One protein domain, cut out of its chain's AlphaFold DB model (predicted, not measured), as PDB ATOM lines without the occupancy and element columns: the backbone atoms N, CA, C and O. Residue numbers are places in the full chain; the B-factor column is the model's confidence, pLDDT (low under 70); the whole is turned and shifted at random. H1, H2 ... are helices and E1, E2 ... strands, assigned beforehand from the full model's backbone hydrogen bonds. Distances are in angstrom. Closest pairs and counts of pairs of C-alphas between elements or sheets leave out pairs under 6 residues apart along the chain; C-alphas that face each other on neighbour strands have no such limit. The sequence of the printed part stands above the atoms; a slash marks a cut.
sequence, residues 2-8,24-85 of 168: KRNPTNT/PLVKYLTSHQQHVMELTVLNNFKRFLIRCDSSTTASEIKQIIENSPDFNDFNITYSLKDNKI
ATOM      1  N   LYS A   2      75.262 107.762  94.502       70.00
ATOM      2  CA  LYS A   2      74.672 107.406  95.807       70.00
ATOM      3  C   LYS A   2      73.409 108.245  96.012       70.00
ATOM      4  O   LYS A   2      73.473 109.463  95.891       70.00
ATOM      5  N   ARG A   3      72.271 107.589  96.240       82.69
ATOM      6  CA  ARG A   3      70.993 108.251  96.540       82.69
ATOM      7  C   ARG A   3      70.839 108.411  98.046       82.69
ATOM      8  O   ARG A   3      71.341 107.575  98.798       82.69
ATOM      9  N   ASN A   4      70.146 109.467  98.457       89.81
ATOM     10  CA  ASN A   4      69.791 109.662  99.858       89.81
ATOM     11  C   ASN A   4      68.793 108.573 100.289       89.81
ATOM     12  O   ASN A   4      67.966 108.179  99.464       89.81
ATOM     13  N   PRO A   5      68.864 108.084 101.540       92.50
ATOM     14  CA  PRO A   5      67.886 107.140 102.062       92.50
ATOM     15  C   PRO A   5      66.469 107.711 102.008       92.50
ATOM     16  O   PRO A   5      66.227 108.821 102.476       92.50
ATOM     17  N   THR A   6      65.549 106.931 101.453       94.81
ATOM     18  CA  THR A   6      64.110 107.210 101.429       94.81
ATOM     19  C   THR A   6      63.350 106.008 101.977       94.81
ATOM     20  O   THR A   6      63.909 104.922 102.130       94.81
ATOM     21  N   ASN A   7      62.062 106.175 102.249       93.12
ATOM     22  CA  ASN A   7      61.177 105.118 102.733       93.12
ATOM     23  C   ASN A   7      60.835 104.044 101.681       93.12
ATOM     24  O   ASN A   7      60.089 103.120 101.981       93.12
ATOM     25  N   THR A   8      61.321 104.168 100.441       95.06
ATOM     26  CA  THR A   8      61.002 103.237  99.352       95.06
ATOM     27  C   THR A   8      62.274 102.731  98.681       95.06
ATOM     28  O   THR A   8      63.092 103.514  98.193       95.06
ATOM     29  N   PRO A  24      58.998  83.763  98.526       92.31
ATOM     30  CA  PRO A  24      60.286  83.513  99.174       92.31
ATOM     31  C   PRO A  24      60.897  84.782  99.776       92.31
ATOM     32  O   PRO A  24      61.342  84.768 100.924       92.31
ATOM     33  N   LEU A  25      60.843  85.899  99.041       90.81
ATOM     34  CA  LEU A  25      61.330  87.191  99.520       90.81
ATOM     35  C   LEU A  25      60.462  87.712 100.669       90.81
ATOM     36  O   LEU A  25      60.991  88.155 101.683       90.81
ATOM     37  N   VAL A  26      59.134  87.623 100.541       91.19
ATOM     38  CA  VAL A  26      58.206  88.060 101.597       91.19
ATOM     39  C   VAL A  26      58.474  87.303 102.900       91.19
ATOM     40  O   VAL A  26      58.671  87.928 103.938       91.19
ATOM     41  N   LYS A  27      58.572  85.970 102.847       91.44
ATOM     42  CA  LYS A  27      58.859  85.130 104.022       91.44
ATOM     43  C   LYS A  27      60.198  85.474 104.665       91.44
ATOM     44  O   LYS A  27      60.282  85.502 105.890       91.44
ATOM     45  N   TYR A  28      61.222  85.739 103.855       91.00
ATOM     46  CA  TYR A  28      62.535  86.141 104.347       91.00
ATOM     47  C   TYR A  28      62.488  87.492 105.074       91.00
ATOM     48  O   TYR A  28      63.022  87.628 106.172       91.00
ATOM     49  N   LEU A  29      61.797  88.477 104.499       89.38
ATOM     50  CA  LEU A  29      61.666  89.802 105.101       89.38
ATOM     51  C   LEU A  29      60.841  89.768 106.398       89.38
ATOM     52  O   LEU A  29      61.242  90.371 107.391       89.38
ATOM     53  N   THR A  30      59.736  89.018 106.423       88.19
ATOM     54  CA  THR A  30      58.880  88.883 107.614       88.19
ATOM     55  C   THR A  30      59.542  88.080 108.740       88.19
ATOM     56  O   THR A  30      59.230  88.302 109.906       88.19
ATOM     57  N   SER A  31      60.460  87.155 108.434       86.88
ATOM     58  CA  SER A  31      61.179  86.410 109.478       86.88
ATOM     59  C   SER A  31      62.271  87.234 110.163       86.88
ATOM     60  O   SER A  31      62.576  86.975 111.326       86.88
ATOM     61  N   HIS A  32      62.833  88.236 109.477       82.81
ATOM     62  CA  HIS A  32      63.912  89.078 110.004       82.81
ATOM     63  C   HIS A  32      63.416  90.396 110.617       82.81
ATOM     64  O   HIS A  32      64.118  90.962 111.454       82.81
ATOM     65  N   GLN A  33      62.226  90.889 110.247       78.25
ATOM     66  CA  GLN A  33      61.638  92.107 110.817       78.25
ATOM     67  C   GLN A  33      60.117  92.023 111.003       78.25
ATOM     68  O   GLN A  33      59.398  91.442 110.198       78.25
ATOM     69  N   GLN A  34      59.616  92.706 112.039       77.19
ATOM     70  CA  GLN A  34      58.182  92.862 112.335       77.19
ATOM     71  C   GLN A  34      57.599  94.200 111.839       77.19
ATOM     72  O   GLN A  34      56.657  94.725 112.428       77.19
ATOM     73  N   HIS A  35      58.161  94.781 110.780       79.81
ATOM     74  CA  HIS A  35      57.646  96.028 110.217       79.81
ATOM     75  C   HIS A  35      56.615  95.739 109.130       79.81
ATOM     76  O   HIS A  35      56.775  94.810 108.334       79.81
ATOM     77  N   VAL A  36      55.560  96.553 109.083       83.56
ATOM     78  CA  VAL A  36      54.591  96.504 107.989       83.56
ATOM     79  C   VAL A  36      55.257  97.101 106.753       83.56
ATOM     80  O   VAL A  36      55.819  98.193 106.791       83.56
ATOM     81  N   MET A  37      55.235  96.354 105.655       89.56
ATOM     82  CA  MET A  37      55.833  96.760 104.387       89.56
ATOM     83  C   MET A  37      54.879  96.438 103.249       89.56
ATOM     84  O   MET A  37      54.163  95.436 103.281       89.56
ATOM     85  N   GLU A  38      54.905  97.274 102.222       91.75
ATOM     86  CA  GLU A  38      54.173  97.045 100.983       91.75
ATOM     87  C   GLU A  38      55.161  96.643  99.888       91.75
ATOM     88  O   GLU A  38      56.120  97.363  99.603       91.75
ATOM     89  N   LEU A  39      54.923  95.486  99.270       93.50
ATOM     90  CA  LEU A  39      55.687  95.002  98.125       93.50
ATOM     91  C   LEU A  39      54.848  95.160  96.855       93.50
ATOM     92  O   LEU A  39      53.827  94.494  96.693       93.50
ATOM     93  N   THR A  40      55.311  95.990  95.925       93.94
ATOM     94  CA  THR A  40      54.723  96.114  94.587       93.94
ATOM     95  C   THR A  40      55.617  95.431  93.559       93.94
ATOM     96  O   THR A  40      56.778  95.804  93.370       93.94
ATOM     97  N   VAL A  41      55.066  94.450  92.852       94.94
ATOM     98  CA  VAL A  41      55.768  93.678  91.819       94.94
ATOM     99  C   VAL A  41      55.452  94.282  90.449       94.94
ATOM    100  O   VAL A  41      54.299  94.323  90.027       94.94
ATOM    101  N   LEU A  42      56.471  94.783  89.743       94.06
ATOM    102  CA  LEU A  42      56.316  95.404  88.425       94.06
ATOM    103  C   LEU A  42      56.923  94.507  87.334       94.06
ATOM    104  O   LEU A  42      58.035  94.759  86.859       94.06
ATOM    105  N   ASN A  43      56.185  93.475  86.905       90.75
ATOM    106  CA  ASN A  43      56.671  92.444  85.967       90.75
ATOM    107  C   ASN A  43      57.196  93.025  84.648       90.75
ATOM    108  O   ASN A  43      58.293  92.676  84.208       90.75
ATOM    109  N   ASN A  44      56.460  93.966  84.052       92.56
ATOM    110  CA  ASN A  44      56.834  94.594  82.779       92.56
ATOM    111  C   ASN A  44      58.089  95.471  82.896       92.56
ATOM    112  O   ASN A  44      58.820  95.649  81.928       92.56
ATOM    113  N   PHE A  45      58.352  96.006  84.090       92.88
ATOM    114  CA  PHE A  45      59.480  96.900  84.355       92.88
ATOM    115  C   PHE A  45      60.657  96.203  85.036       92.88
ATOM    116  O   PHE A  45      61.623  96.890  85.394       92.88
ATOM    117  N   LYS A  46      60.551  94.880  85.230       93.38
ATOM    118  CA  LYS A  46      61.554  94.004  85.841       93.38
ATOM    119  C   LYS A  46      62.153  94.600  87.120       93.38
ATOM    120  O   LYS A  46      63.372  94.720  87.262       93.38
ATOM    121  N   ARG A  47      61.274  95.017  88.035       94.94
ATOM    122  CA  ARG A  47      61.659  95.566  89.341       94.94
ATOM    123  C   ARG A  47      60.596  95.322  90.401       94.94
ATOM    124  O   ARG A  47      59.410  95.263  90.073       94.94
ATOM    125  N   PHE A  48      61.016  95.273  91.659       95.88
ATOM    126  CA  PHE A  48      60.118  95.357  92.811       95.88
ATOM    127  C   PHE A  48      60.261  96.718  93.486       95.88
ATOM    128  O   PHE A  48      61.348  97.303  93.506       95.88
ATOM    129  N   LEU A  49      59.162  97.211  94.044       95.31
ATOM    130  CA  LEU A  49      59.153  98.348  94.953       95.31
ATOM    131  C   LEU A  49      58.825  97.830  96.348       95.31
ATOM    132  O   LEU A  49      57.793  97.192  96.531       95.31
ATOM    133  N   ILE A  50      59.700  98.099  97.309       94.19
ATOM    134  CA  ILE A  50      59.456  97.801  98.720       94.19
ATOM    135  C   ILE A  50      59.282  99.135  99.419       94.19
ATOM    136  O   ILE A  50      60.214  99.939  99.480       94.19
ATOM    137  N   ARG A  51      58.080  99.385  99.913       92.94
ATOM    138  CA  ARG A  51      57.744 100.597 100.642       92.94
ATOM    139  C   ARG A  51      57.656 100.282 102.132       92.94
ATOM    140  O   ARG A  51      56.949  99.363 102.541       92.94
ATOM    141  N   CYS A  52      58.364 101.084 102.914       92.00
ATOM    142  CA  CYS A  52      58.431 101.015 104.366       92.00
ATOM    143  C   CYS A  52      57.818 102.279 104.985       92.00
ATOM    144  O   CYS A  52      57.623 103.298 104.313       92.00
ATOM    145  N   ASP A  53      57.571 102.236 106.293       89.75
ATOM    146  CA  ASP A  53      57.037 103.383 107.037       89.75
ATOM    147  C   ASP A  53      58.051 104.531 107.160       89.75
ATOM    148  O   ASP A  53      57.678 105.704 107.152       89.75
ATOM    149  N   SER A  54      59.346 104.206 107.234       91.00
ATOM    150  CA  SER A  54      60.422 105.176 107.446       91.00
ATOM    151  C   SER A  54      61.668 104.868 106.609       91.00
ATOM    152  O   SER A  54      61.885 103.739 106.159       91.00
ATOM    153  N   SER A  55      62.521 105.878 106.417       92.75
ATOM    154  CA  SER A  55      63.813 105.726 105.733       92.75
ATOM    155  C   SER A  55      64.832 104.919 106.547       92.75
ATOM    156  O   SER A  55      65.709 104.276 105.963       92.75
ATOM    157  N   THR A  56      64.710 104.892 107.879       92.56
ATOM    158  CA  THR A  56      65.541 104.053 108.755       92.56
ATOM    159  C   THR A  56      65.206 102.580 108.554       92.56
ATOM    160  O   THR A  56      66.103 101.805 108.234       92.56
ATOM    161  N   THR A  57      63.919 102.216 108.581       91.88
ATOM    162  CA  THR A  57      63.464 100.845 108.290       91.88
ATOM    163  C   THR A  57      63.878 100.415 106.882       91.88
ATOM    164  O   THR A  57      64.388  99.318 106.690       91.88
ATOM    165  N   ALA A  58      63.736 101.287 105.878       93.50
ATOM    166  CA  ALA A  58      64.196 100.983 104.521       93.50
ATOM    167  C   ALA A  58      65.715 100.735 104.453       93.50
ATOM    168  O   ALA A  58      66.169  99.869 103.709       93.50
ATOM    169  N   SER A  59      66.511 101.461 105.241       93.88
ATOM    170  CA  SER A  59      67.964 101.261 105.301       93.88
ATOM    171  C   SER A  59      68.337  99.925 105.945       93.88
ATOM    172  O   SER A  59      69.224  99.234 105.445       93.88
ATOM    173  N   GLU A  60      67.634  99.538 107.009       93.06
ATOM    174  CA  GLU A  60      67.799  98.237 107.664       93.06
ATOM    175  C   GLU A  60      67.423  97.090 106.721       93.06
ATOM    176  O   GLU A  60      68.210  96.167 106.520       93.06
ATOM    177  N   ILE A  61      66.263  97.182 106.061       92.38
ATOM    178  CA  ILE A  61      65.805  96.186 105.084       92.38
ATOM    179  C   ILE A  61      66.788  96.062 103.921       92.38
ATOM    180  O   ILE A  61      67.114  94.951 103.504       92.38
ATOM    181  N   LYS A  62      67.315  97.185 103.422       93.19
ATOM    182  CA  LYS A  62      68.350  97.175 102.386       93.19
ATOM    183  C   LYS A  62      69.574  96.371 102.836       93.19
ATOM    184  O   LYS A  62      70.026  95.514 102.084       93.19
ATOM    185  N   GLN A  63      70.074  96.610 104.049       92.25
ATOM    186  CA  GLN A  63      71.210  95.858 104.592       92.25
ATOM    187  C   GLN A  63      70.893  94.370 104.765       92.25
ATOM    188  O   GLN A  63      71.750  93.533 104.498       92.25
ATOM    189  N   ILE A  64      69.679  94.024 105.192       92.00
ATOM    190  CA  ILE A  64      69.259  92.628 105.365       92.00
ATOM    191  C   ILE A  64      69.269  91.886 104.024       92.00
ATOM    192  O   ILE A  64      69.827  90.796 103.941       92.00
ATOM    193  N   ILE A  65      68.706  92.480 102.968       91.88
ATOM    194  CA  ILE A  65      68.674  91.846 101.643       91.88
ATOM    195  C   ILE A  65      70.093  91.744 101.060       91.88
ATOM    196  O   ILE A  65      70.459  90.683 100.558       91.88
ATOM    197  N   GLU A  66      70.910  92.798 101.178       91.62
ATOM    198  CA  GLU A  66      72.302  92.801 100.689       91.62
ATOM    199  C   GLU A  66      73.191  91.771 101.403       91.62
ATOM    200  O   GLU A  66      74.093  91.212 100.791       91.62
ATOM    201  N   ASN A  67      72.934  91.490 102.683       89.88
ATOM    202  CA  ASN A  67      73.686  90.491 103.449       89.88
ATOM    203  C   ASN A  67      73.103  89.072 103.337       89.88
ATOM    204  O   ASN A  67      73.630  88.140 103.950       89.88
ATOM    205  N   SER A  68      72.005  88.892 102.601       89.00
ATOM    206  CA  SER A  68      71.365  87.588 102.469       89.00
ATOM    207  C   SER A  68      72.127  86.698 101.477       89.00
ATOM    208  O   SER A  68      72.532  87.173 100.418       89.00
ATOM    209  N   PRO A  69      72.305  85.398 101.762       86.31
ATOM    210  CA  PRO A  69      72.971  84.490 100.830       86.31
ATOM    211  C   PRO A  69      72.139  84.238  99.564       86.31
ATOM    212  O   PRO A  69      72.707  84.068  98.489       86.31
ATOM    213  N   ASP A  70      70.808  84.259  99.680       85.88
ATOM    214  CA  ASP A  70      69.888  83.902  98.595       85.88
ATOM    215  C   ASP A  70      69.507  85.090  97.692       85.88
ATOM    216  O   ASP A  70      69.057  84.887  96.565       85.88
ATOM    217  N   PHE A  71      69.678  86.334  98.166       87.81
ATOM    218  CA  PHE A  71      69.280  87.552  97.443       87.81
ATOM    219  C   PHE A  71      70.421  88.567  97.249       87.81
ATOM    220  O   PHE A  71      70.165  89.705  96.854       87.81
ATOM    221  N   ASN A  72      71.678  88.165  97.475       86.12
ATOM    222  CA  ASN A  72      72.866  89.020  97.308       86.12
ATOM    223  C   ASN A  72      73.003  89.601  95.887       86.12
ATOM    224  O   ASN A  72      73.527  90.694  95.689       86.12
ATOM    225  N   ASP A  73      72.495  88.892  94.878       89.88
ATOM    226  CA  ASP A  73      72.588  89.332  93.484       89.88
ATOM    227  C   ASP A  73      71.668  90.527  93.162       89.88
ATOM    228  O   ASP A  73      71.743  91.104  92.070       89.88
ATOM    229  N   PHE A  74      70.783  90.924  94.080       93.56
ATOM    230  CA  PHE A  74      69.838  92.011  93.846       93.56
ATOM    231  C   PHE A  74      70.526  93.371  93.890       93.56
ATOM    232  O   PHE A  74      71.265  93.707  94.810       93.56
ATOM    233  N   ASN A  75      70.192  94.227  92.926       93.88
ATOM    234  CA  ASN A  75      70.621  95.617  92.951       93.88
ATOM    235  C   ASN A  75      69.524  96.484  93.577       93.88
ATOM    236  O   ASN A  75      68.447  96.663  92.994       93.88
ATOM    237  N   ILE A  76      69.816  97.022  94.762       94.56
ATOM    238  CA  ILE A  76      68.872  97.762  95.600       94.56
ATOM    239  C   ILE A  76      69.254  99.238  95.646       94.56
ATOM    240  O   ILE A  76      70.351  99.621  96.057       94.56
ATOM    241  N   THR A  77      68.314 100.102  95.274       94.75
ATOM    242  CA  THR A  77      68.498 101.558  95.296       94.75
ATOM    243  C   THR A  77      67.319 102.254  95.958       94.75
ATOM    244  O   THR A  77      66.204 101.752  95.926       94.75
ATOM    245  N   TYR A  78      67.537 103.432  96.537       95.50
ATOM    246  CA  TYR A  78      66.445 104.254  97.065       95.50
ATOM    247  C   TYR A  78      65.638 104.913  95.939       95.50
ATOM    248  O   TYR A  78      66.159 105.162  94.840       95.50
ATOM    249  N   SER A  79      64.372 105.226  96.210       93.00
ATOM    250  CA  SER A  79      63.556 106.096  95.356       93.00
ATOM    251  C   SER A  79      64.132 107.521  95.286       93.00
ATOM    252  O   SER A  79      65.079 107.872  95.986       93.00
ATOM    253  N   LEU A  80      63.585 108.366  94.402       90.44
ATOM    254  CA  LEU A  80      64.028 109.765  94.313       90.44
ATOM    255  C   LEU A  80      63.580 110.614  95.511       90.44
ATOM    256  O   LEU A  80      64.269 111.563  95.873       90.44
ATOM    257  N   LYS A  81      62.405 110.315  96.069       89.25
ATOM    258  CA  LYS A  81      61.776 111.038  97.177       89.25
ATOM    259  C   LYS A  81      60.982 110.061  98.035       89.25
ATOM    260  O   LYS A  81      60.569 109.009  97.537       89.25
ATOM    261  N   ASP A  82      60.750 110.438  99.287       86.62
ATOM    262  CA  ASP A  82      59.850 109.701 100.167       86.62
ATOM    263  C   ASP A  82      58.441 109.656  99.585       86.62
ATOM    264  O   ASP A  82      57.886 110.665  99.139       86.62
ATOM    265  N   ASN A  83      57.871 108.460  99.604       81.69
ATOM    266  CA  ASN A  83      56.520 108.207  99.157       81.69
ATOM    267  C   ASN A  83      55.581 108.415 100.346       81.69
ATOM    268  O   ASN A  83      55.504 107.574 101.246       81.69
ATOM    269  N   LYS A  84      54.939 109.586 100.396       79.75
ATOM    270  CA  LYS A  84      54.010 109.938 101.473       79.75
ATOM    271  C   LYS A  84      52.740 109.101 101.356       79.75
ATOM    272  O   LYS A  84      52.251 108.845 100.260       79.75
ATOM    273  N   ILE A  85      52.201 108.692 102.501       65.50
ATOM    274  CA  ILE A  85      50.887 108.053 102.562       65.50
ATOM    275  C   ILE A  85      49.834 109.098 102.216       65.50
ATOM    276  O   ILE A  85      49.641 110.055 102.960       65.50
TER     277      ILE A  85
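AT A GLANCE: This is residues 2 to 8 and 24 to 85 of the 168 residues of an uncharacterized protein of Candida tropicalis (strain ATCC MYA-3404 / T1) (UniProt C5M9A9). Two thin halves make this small model: on one side the hairpin of E1 and E2 with the short helix H1, on the other the longer helix H2 with the strand E3 running side by side with it. E2 is the strand of the hairpin nearer to H2 and E3, and the two end stretches, residues 2 to 8 and 79 to 85, lie at the end away from H1. The 69 printed residues hold two named helices and three named strands, in the order H1, E1, E2, H2, E3; the one sheet has the order E1 - E2 and is antiparallel. The class is mixed, helices and strands. The whole is compact, with a radius of gyration of the C-alphas of 11.6 A, and rounded, spanning 29 by 29 by 23 A.

IN THESE COORDINATES: Find C-alpha 38 at (54.173, 97.045, 100.983); there E1, residues 38 to 42, begins, and it runs 12.8 A. E2, residues 47 to 51, covers 13.0 A. H2, residues 55 to 66, is the longest helix and measures 16.3 A, from C-alpha 55 at (63.813, 105.726, 105.733). Look back to residues 24 to 32 for H1, 12.7 A long. E3, residues 75 to 78, is 10.4 A long and ends at C-alpha 78, (66.445, 104.254, 97.065).

HOW THE PARTS SIT: Start at the hairpin, where E1 and E2 are antiparallel neighbours at 163 degrees between their directions. N 40 and O 49 are 2.8 A apart, and N 51 and O 38 also 2.8 A, both within hydrogen-bond range. From E2, look to H2: their closest C-alphas, those of Arg 51 and Ala 58, are 7.5 A apart. E2 and E3 are near each other, with 8 pairs of C-alphas within 10 A. E3 pairs with no named strand. The closest C-alphas of H2 and E3, those of Lys 62 and Ile 76, are 6.8 A apart. H1 and H2 are close but not clearly touching; their closest C-alphas, those of Leu 29 and Ile 61, are 7.6 A apart. They run opposite ways at a steep tilt of 62 degrees. H1 is apart from E2 and E3, and E1 is apart from H2 and E3. In H1 and H2 every O i to N i+4 pair is within hydrogen-bond range.

THE WHOLE: The two C-alphas farthest apart, those of Pro 69 and Ile 85, are 32.3 A apart. Residues 9 to 23 are not printed, and C-alphas 8 and 24 are 19.7 A apart across this cut. The links H1 to E1, E1 to E2 and E2 to H2 are tight; H2 to E3, with 8 residues between, is short. The mean pLDDT of the printed part is 89.8, and one printed residue, Ile 85, is under 70.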